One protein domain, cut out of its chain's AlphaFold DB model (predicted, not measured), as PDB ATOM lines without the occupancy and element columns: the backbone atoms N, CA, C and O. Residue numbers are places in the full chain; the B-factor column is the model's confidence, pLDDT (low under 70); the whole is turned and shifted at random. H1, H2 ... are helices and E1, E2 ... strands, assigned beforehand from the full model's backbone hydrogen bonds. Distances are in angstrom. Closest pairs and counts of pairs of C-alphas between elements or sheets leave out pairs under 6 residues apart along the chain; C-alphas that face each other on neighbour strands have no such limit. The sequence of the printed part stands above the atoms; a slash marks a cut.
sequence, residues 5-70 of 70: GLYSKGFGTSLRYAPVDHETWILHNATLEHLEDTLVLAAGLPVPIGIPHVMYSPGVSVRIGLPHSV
ATOM      1  N   GLY A   5     139.151 116.028 202.256       93.25
ATOM      2  CA  GLY A   5     138.554 116.777 201.162       93.25
ATOM      3  C   GLY A   5     137.124 116.348 200.911       93.25
ATOM      4  O   GLY A   5     136.839 115.155 200.840       93.25
ATOM      5  N   LEU A   6     136.243 117.329 200.755       94.88
ATOM      6  CA  LEU A   6     134.888 117.112 200.279       94.88
ATOM      7  C   LEU A   6     134.871 117.337 198.769       94.88
ATOM      8  O   LEU A   6     135.221 118.419 198.299       94.88
ATOM      9  N   TYR A   7     134.439 116.319 198.031       95.50
ATOM     10  CA  TYR A   7     134.219 116.399 196.594       95.50
ATOM     11  C   TYR A   7     132.727 116.390 196.298       95.50
ATOM     12  O   TYR A   7     131.974 115.592 196.857       95.50
ATOM     13  N   SER A   8     132.298 117.266 195.397       94.12
ATOM     14  CA  SER A   8     130.912 117.314 194.946       94.12
ATOM     15  C   SER A   8     130.831 117.646 193.466       94.12
ATOM     16  O   SER A   8     131.731 118.256 192.882       94.12
ATOM     17  N   LYS A   9     129.702 117.294 192.851       94.38
ATOM     18  CA  LYS A   9     129.375 117.771 191.510       94.38
ATOM     19  C   LYS A   9     129.148 119.287 191.552       94.38
ATOM     20  O   LYS A   9     128.447 119.791 192.428       94.38
ATOM     21  N   GLY A  10     129.770 120.010 190.631       88.31
ATOM     22  CA  GLY A  10     129.514 121.420 190.357       88.31
ATOM     23  C   GLY A  10     128.466 121.607 189.257       88.31
ATOM     24  O   GLY A  10     127.725 120.691 188.907       88.31
ATOM     25  N   PHE A  11     128.400 122.806 188.677       88.38
ATOM     26  CA  PHE A  11     127.544 123.048 187.513       88.38
ATOM     27  C   PHE A  11     128.029 122.230 186.303       88.38
ATOM     28  O   PHE A  11     129.229 122.158 186.025       88.38
ATOM     29  N   GLY A  12     127.091 121.609 185.584       88.88
ATOM     30  CA  GLY A  12     127.390 120.736 184.447       88.88
ATOM     31  C   GLY A  12     128.143 119.472 184.868       88.88
ATOM     32  O   GLY A  12     127.658 118.697 185.692       88.88
ATOM     33  N   THR A  13     129.318 119.257 184.279       86.62
ATOM     34  CA  THR A  13     130.224 118.131 184.568       86.62
ATOM     35  C   THR A  13     131.395 118.521 185.472       86.62
ATOM     36  O   THR A  13     132.276 117.699 185.706       86.62
ATOM     37  N   SER A  14     131.427 119.760 185.977       92.50
ATOM     38  CA  SER A  14     132.542 120.227 186.809       92.50
ATOM     39  C   SER A  14     132.608 119.488 188.147       92.50
ATOM     40  O   SER A  14     131.580 119.149 188.736       92.50
ATOM     41  N   LEU A  15     133.827 119.262 188.634       96.06
ATOM     42  CA  LEU A  15     134.100 118.743 189.969       96.06
ATOM     43  C   LEU A  15     134.497 119.911 190.874       96.06
ATOM     44  O   LEU A  15     135.291 120.769 190.485       96.06
ATOM     45  N   ARG A  16     133.934 119.957 192.079       96.38
ATOM     46  CA  ARG A  16     134.323 120.917 193.113       96.38
ATOM     47  C   ARG A  16     134.991 120.198 194.266       96.38
ATOM     48  O   ARG A  16     134.604 119.082 194.612       96.38
ATOM     49  N   TYR A  17     135.952 120.880 194.868       96.31
ATOM     50  CA  TYR A  17     136.651 120.465 196.070       96.31
ATOM     51  C   TYR A  17     136.503 121.534 197.146       96.31
ATOM     52  O   TYR A  17     136.618 122.726 196.862       96.31
ATOM     53  N   ALA A  18     136.299 121.108 198.387       96.25
ATOM     54  CA  ALA A  18     136.423 121.952 199.564       96.25
ATOM     55  C   ALA A  18     137.368 121.295 200.581       96.25
ATOM     56  O   ALA A  18     137.253 120.086 200.825       96.25
ATOM     57  N   PRO A  19     138.285 122.061 201.200       95.06
ATOM     58  CA  PRO A  19     139.124 121.527 202.261       95.06
ATOM     59  C   PRO A  19     138.266 121.217 203.489       95.06
ATOM     60  O   PRO A  19     137.357 121.979 203.831       95.06
ATOM     61  N   VAL A  20     138.569 120.102 204.148       95.31
ATOM     62  CA  VAL A  20     137.884 119.667 205.367       95.31
ATOM     63  C   VAL A  20     138.878 119.661 206.518       95.31
ATOM     64  O   VAL A  20     139.966 119.092 206.403       95.31
ATOM     65  N   ASP A  21     138.485 120.285 207.623       93.50
ATOM     66  CA  ASP A  21     139.225 120.284 208.879       93.50
ATOM     67  C   ASP A  21     138.359 119.685 209.988       93.50
ATOM     68  O   ASP A  21     137.185 120.038 210.135       93.50
ATOM     69  N   HIS A  22     138.932 118.754 210.744       91.62
ATOM     70  CA  HIS A  22     138.261 118.088 211.848       91.62
ATOM     71  C   HIS A  22     139.278 117.575 212.869       91.62
ATOM     72  O   HIS A  22     140.416 117.237 212.535       91.62
ATOM     73  N   GLU A  23     138.848 117.480 214.124       90.81
ATOM     74  CA  GLU A  23     139.635 116.851 215.187       90.81
ATOM     75  C   GLU A  23     139.820 115.351 214.923       90.81
ATOM     76  O   GLU A  23     139.084 114.738 214.151       90.81
ATOM     77  N   THR A  24     140.798 114.717 215.570       89.81
ATOM     78  CA  THR A  24     140.961 113.264 215.454       89.81
ATOM     79  C   THR A  24     139.690 112.541 215.897       89.81
ATOM     80  O   THR A  24     139.178 112.779 216.987       89.81
ATOM     81  N   TRP A  25     139.194 111.623 215.064       91.12
ATOM     82  CA  TRP A  25     138.075 110.767 215.441       91.12
ATOM     83  C   TRP A  25     138.513 109.783 216.512       91.12
ATOM     84  O   TRP A  25     139.348 108.910 216.268       91.12
ATOM     85  N   ILE A  26     137.924 109.910 217.695       92.56
ATOM     86  CA  ILE A  26     138.042 108.880 218.719       92.56
ATOM     87  C   ILE A  26     137.193 107.695 218.266       92.56
ATOM     88  O   ILE A  26     135.998 107.846 217.999       92.56
ATOM     89  N   LEU A  27     137.840 106.539 218.121       95.38
ATOM     90  CA  LEU A  27     137.194 105.298 217.721       95.38
ATOM     91  C   LEU A  27     136.872 104.460 218.954       95.38
ATOM     92  O   LEU A  27     137.719 104.241 219.819       95.38
ATOM     93  N   HIS A  28     135.651 103.957 218.987       96.00
ATOM     94  CA  HIS A  28     135.122 103.072 220.008       96.00
ATOM     95  C   HIS A  28     134.768 101.734 219.366       96.00
ATOM     96  O   HIS A  28     134.277 101.699 218.239       96.00
ATOM     97  N   ASN A  29     134.992 100.641 220.093       96.88
ATOM     98  CA  ASN A  29     134.505  99.330 219.673       96.88
ATOM     99  C   ASN A  29     132.974  99.340 219.607       96.88
ATOM    100  O   ASN A  29     132.317  99.955 220.450       96.88
ATOM    101  N   ALA A  30     132.421  98.624 218.636       95.62
ATOM    102  CA  ALA A  30     130.986  98.409 218.510       95.62
ATOM    103  C   ALA A  30     130.669  96.940 218.219       95.62
ATOM    104  O   ALA A  30     131.522  96.164 217.788       95.62
ATOM    105  N   THR A  31     129.417  96.567 218.463       94.19
ATOM    106  CA  THR A  31     128.858  95.269 218.090       94.19
ATOM    107  C   THR A  31     128.023  95.416 216.829       94.19
ATOM    108  O   THR A  31     127.231  96.348 216.707       94.19
ATOM    109  N   LEU A  32     128.195  94.490 215.888       93.62
ATOM    110  CA  LEU A  32     127.404  94.460 214.667       93.62
ATOM    111  C   LEU A  32     126.103  93.695 214.906       93.62
ATOM    112  O   LEU A  32     126.133  92.489 215.136       93.62
ATOM    113  N   GLU A  33     124.974  94.392 214.829       93.75
ATOM    114  CA  GLU A  33     123.647  93.769 214.938       93.75
ATOM    115  C   GLU A  33     123.110  93.333 213.570       93.75
ATOM    116  O   GLU A  33     122.503  92.272 213.439       93.75
ATOM    117  N   HIS A  34     123.367  94.133 212.533       93.06
ATOM    118  CA  HIS A  34     122.945  93.868 211.163       93.06
ATOM    119  C   HIS A  34     123.893  94.548 210.164       93.06
ATOM    120  O   HIS A  34     124.334  95.671 210.404       93.06
ATOM    121  N   LEU A  35     124.195  93.877 209.047       89.44
ATOM    122  CA  LEU A  35     125.005  94.410 207.949       89.44
ATOM    123  C   LEU A  35     124.358  94.083 206.608       89.44
ATOM    124  O   LEU A  35     124.178  92.915 206.272       89.44
ATOM    125  N   GLU A  36     124.117  95.124 205.822       90.81
ATOM    126  CA  GLU A  36     123.850  95.031 204.394       90.81
ATOM    127  C   GLU A  36     124.913  95.866 203.671       90.81
ATOM    128  O   GLU A  36     125.026  97.070 203.895       90.81
ATOM    129  N   ASP A  37     125.733  95.217 202.842       89.00
ATOM    130  CA  ASP A  37     126.809  95.864 202.092       89.00
ATOM    131  C   ASP A  37     126.739  95.464 200.615       89.00
ATOM    132  O   ASP A  37     126.746  94.284 200.264       89.00
ATOM    133  N   THR A  38     126.684  96.471 199.745       92.50
ATOM    134  CA  THR A  38     126.755  96.320 198.285       92.50
ATOM    135  C   THR A  38     127.979  97.015 197.688       92.50
ATOM    136  O   THR A  38     128.300  96.795 196.519       92.50
ATOM    137  N   LEU A  39     128.691  97.828 198.475       93.25
ATOM    138  CA  LEU A  39     129.757  98.707 198.009       93.25
ATOM    139  C   LEU A  39     130.972  97.913 197.536       93.25
ATOM    140  O   LEU A  39     131.495  98.191 196.458       93.25
ATOM    141  N   VAL A  40     131.418  96.930 198.322       93.25
ATOM    142  CA  VAL A  40     132.634  96.157 198.010       93.25
ATOM    143  C   VAL A  40     132.487  95.444 196.665       93.25
ATOM    144  O   VAL A  40     133.346  95.568 195.792       93.25
ATOM    145  N   LEU A  41     131.349  94.777 196.459       94.25
ATOM    146  CA  LEU A  41     131.044  94.103 195.198       94.25
ATOM    147  C   LEU A  41     130.835  95.093 194.048       94.25
ATOM    148  O   LEU A  41     131.342  94.861 192.952       94.25
ATOM    149  N   ALA A  42     130.137  96.209 194.281       96.56
ATOM    150  CA  ALA A  42     129.940  97.245 193.265       96.56
ATOM    151  C   ALA A  42     131.264  97.885 192.809       96.56
ATOM    152  O   ALA A  42     131.392  98.282 191.652       96.56
ATOM    153  N   ALA A  43     132.264  97.939 193.692       96.38
ATOM    154  CA  ALA A  43     133.620  98.371 193.368       96.38
ATOM    155  C   ALA A  43     134.442  97.311 192.601       96.38
ATOM    156  O   ALA A  43     135.597  97.566 192.263       96.38
ATOM    157  N   GLY A  44     133.877  96.128 192.324       96.94
ATOM    158  CA  GLY A  44     134.558  95.022 191.644       96.94
ATOM    159  C   GLY A  44     135.533  94.246 192.533       96.94
ATOM    160  O   GLY A  44     136.377  93.512 192.017       96.94
ATOM    161  N   LEU A  45     135.448  94.413 193.856       95.69
ATOM    162  CA  LEU A  45     136.300  93.726 194.825       95.69
ATOM    163  C   LEU A  45     135.648  92.417 195.303       95.69
ATOM    164  O   LEU A  45     134.420  92.298 195.298       95.69
ATOM    165  N   PRO A  46     136.444  91.415 195.723       93.88
ATOM    166  CA  PRO A  46     135.907  90.166 196.250       93.88
ATOM    167  C   PRO A  46     135.233  90.360 197.615       93.88
ATOM    168  O   PRO A  46     135.545  91.293 198.354       93.88
ATOM    169  N   VAL A  47     134.349  89.423 197.971       91.12
ATOM    170  CA  VAL A  47     133.705  89.388 199.293       91.12
ATOM    171  C   VAL A  47     134.773  89.252 200.393       91.12
ATOM    172  O   VAL A  47     135.608  88.345 200.304       91.12
ATOM    173  N   PRO A  48     134.763  90.108 201.436       89.94
ATOM    174  CA  PRO A  48     135.686  89.990 202.560       89.94
ATOM    175  C   PRO A  48     135.488  88.679 203.329       89.94
ATOM    176  O   PRO A  48     134.367  88.202 203.493       89.94
ATOM    177  N   ILE A  49     136.582  88.120 203.845       92.06
ATOM    178  CA  ILE A  49     136.576  86.897 204.658       92.06
ATOM    179  C   ILE A  49     137.049  87.192 206.084       92.06
ATOM    180  O   ILE A  49     137.933  88.022 206.292       92.06
ATOM    181  N   GLY A  50     136.499  86.468 207.062       90.19
ATOM    182  CA  GLY A  50     136.876  86.580 208.475       90.19
ATOM    183  C   GLY A  50     135.906  87.406 209.324       90.19
ATOM    184  O   GLY A  50     134.823  87.780 208.879       90.19
ATOM    185  N   ILE A  51     136.286  87.639 210.583       89.31
ATOM    186  CA  ILE A  51     135.480  88.401 211.546       89.31
ATOM    187  C   ILE A  51     135.590  89.897 211.210       89.31
ATOM    188  O   ILE A  51     136.713  90.395 211.082       89.31
ATOM    189  N   PRO A  52     134.466  90.630 211.088       89.44
ATOM    190  CA  PRO A  52     134.509  92.058 210.812       89.44
ATOM    191  C   PRO A  52     135.118  92.824 211.990       89.44
ATOM    192  O   PRO A  52     134.824  92.553 213.153       89.44
ATOM    193  N   HIS A  53     135.936  93.826 211.678       92.31
ATOM    194  CA  HIS A  53     136.398  94.799 212.660       92.31
ATOM    195  C   HIS A  53     135.410  95.967 212.711       92.31
ATOM    196  O   HIS A  53     135.237  96.676 211.720       92.31
ATOM    197  N   VAL A  54     134.741  96.144 213.851       95.75
ATOM    198  CA  VAL A  54     133.600  97.058 213.983       95.75
ATOM    199  C   VAL A  54     133.947  98.169 214.967       95.75
ATOM    200  O   VAL A  54     134.078  97.940 216.169       95.75
ATOM    201  N   MET A  55     134.081  99.382 214.437       96.50
ATOM    202  CA  MET A  55     134.399 100.586 215.198       96.50
ATOM    203  C   MET A  55     133.424 101.695 214.826       96.50
ATOM    204  O   MET A  55     133.023 101.804 213.666       96.50
ATOM    205  N   TYR A  56     133.093 102.558 215.777       94.94
ATOM    206  CA  TYR A  56     132.341 103.780 215.510       94.94
ATOM    207  C   TYR A  56     133.006 104.984 216.174       94.94
ATOM    208  O   TYR A  56     133.788 104.846 217.112       94.94
ATOM    209  N   SER A  57     132.686 106.178 215.692       94.50
ATOM    210  CA  SER A  57     132.997 107.427 216.380       94.50
ATOM    211  C   SER A  57     131.689 108.159 216.660       94.50
ATOM    212  O   SER A  57     130.816 108.146 215.790       94.50
ATOM    213  N   PRO A  58     131.525 108.831 217.815       93.00
ATOM    214  CA  PRO A  58     130.363 109.690 218.056       93.00
ATOM    215  C   PRO A  58     130.329 110.927 217.137       93.00
ATOM    216  O   PRO A  58     129.371 111.694 217.176       93.00
ATOM    217  N   GLY A  59     131.356 111.116 216.302       91.88
ATOM    218  CA  GLY A  59     131.540 112.302 215.483       91.88
ATOM    219  C   GLY A  59     132.369 113.353 216.213       91.88
ATOM    220  O   GLY A  59     132.555 113.316 217.428       91.88
ATOM    221  N   VAL A  60     132.893 114.295 215.442       92.06
ATOM    222  CA  VAL A  60     133.648 115.453 215.932       92.06
ATOM    223  C   VAL A  60     133.126 116.701 215.238       92.06
ATOM    224  O   VAL A  60     132.410 116.611 214.238       92.06
ATOM    225  N   SER A  61     133.517 117.874 215.730       94.31
ATOM    226  CA  SER A  61     133.271 119.109 214.992       94.31
ATOM    227  C   SER A  61     134.015 119.085 213.653       94.31
ATOM    228  O   SER A  61     135.203 118.757 213.595       94.31
ATOM    229  N   VAL A  62     133.311 119.437 212.577       93.50
ATOM    230  CA  VAL A  62     133.860 119.506 211.219       93.50
ATOM    231  C   VAL A  62     133.670 120.913 210.675       93.50
ATOM    232  O   VAL A  62     132.579 121.482 210.746       93.50
ATOM    233  N   ARG A  63     134.728 121.460 210.079       94.62
ATOM    234  CA  ARG A  63     134.693 122.701 209.305       94.62
ATOM    235  C   ARG A  63     134.954 122.391 207.838       94.62
ATOM    236  O   ARG A  63     135.932 121.730 207.499       94.62
ATOM    237  N   ILE A  64     134.088 122.905 206.971       95.25
ATOM    238  CA  ILE A  64     134.226 122.801 205.517       95.25
ATOM    239  C   ILE A  64     134.580 124.189 204.991       95.25
ATOM    240  O   ILE A  64     133.862 125.157 205.247       95.25
ATOM    241  N   GLY A  65     135.709 124.296 204.294       94.12
ATOM    242  CA  GLY A  65     136.138 125.545 203.671       94.12
ATOM    243  C   GLY A  65     135.354 125.880 202.402       94.12
ATOM    244  O   GLY A  65     134.501 125.121 201.945       94.12
ATOM    245  N   LEU A  66     135.663 127.030 201.802       95.50
ATOM    246  CA  LEU A  66     135.014 127.458 200.564       95.50
ATOM    247  C   LEU A  66     135.331 126.488 199.408       95.50
ATOM    248  O   LEU A  66     136.513 126.239 199.143       95.50
ATOM    249  N   PRO A  67     134.311 125.970 198.695       94.19
ATOM    250  CA  PRO A  67     134.534 125.119 197.537       94.19
ATOM    251  C   PRO A  67     135.174 125.880 196.373       94.19
ATOM    252  O   PRO A  67     134.731 126.977 196.025       94.19
ATOM    253  N   HIS A  68     136.136 125.255 195.703       93.56
ATOM    254  CA  HIS A  68     136.706 125.711 194.438       93.56
ATOM    255  C   HIS A  68     136.650 124.607 193.379       93.56
ATOM    256  O   HIS A  68     136.498 123.426 193.694       93.56
ATOM    257  N   SER A  69     136.713 125.002 192.108       93.69
ATOM    258  CA  SER A  69     136.811 124.048 191.002       93.69
ATOM    259  C   SER A  69     138.139 123.294 191.073       93.69
ATOM    260  O   SER A  69     139.161 123.904 191.388       93.69
ATOM    261  N   VAL A  70     138.091 121.990 190.797       89.06
ATOM    262  CA  VAL A  70     139.275 121.127 190.638       89.06
ATOM    263  C   VAL A  70     139.787 121.208 189.209       89.06
ATOM    264  O   VAL A  70     138.929 121.249 188.296       89.06
TER     265      VAL A  70
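Overview. This is residues 5 to 70 of the 70 residues of the protein "DUF2071 domain-containing protein" of Actinobacteria bacterium (UniProt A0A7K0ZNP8). The printed part has little regular structure and makes an open, flat horseshoe: a small three-stranded sheet is one arm, and two long stretches, residues 23 to 38 and 43 to 61, make the base and the other arm with short H1. The 66 residues hold E1, E2, H1, E3 in chain order; the sheet, E1 - E2 - E3, is antiparallel. Mostly strand, with 20 residues in named elements, it is extended: radius of gyration of the C-alphas 16.8 A, spans 41 by 31 by 15 A.

Arrangement. Inner strand E2, residues 15 to 22, forms a hairpin with E1, residues 5 to 9, antiparallel at 151 degrees; N 6 and O 18 are 2.9 A apart. E3, residues 62 to 64, is antiparallel to E2 at 148 degrees; N 63 and O 21 are 2.8 A apart. H1, residues 39 to 42, is not on the sheet; too short for O i to N i+4 pairs, it has one O i to N i+3 pair, within range.

Along the chain. E1 begins at C-alpha 5 (138.554, 116.777, 201.162); E3 ends at C-alpha 64 (134.226, 122.801, 205.517). E2 is 22.3 A long, E1 13.4 A.

Size, cuts and confidence. The C-alphas farthest apart, Phe 11 and Gly 50, are 43.1 A apart. The printed part has no cut; links E2 to H1 and H1 to E3 are long. No printed residue is under pLDDT 70.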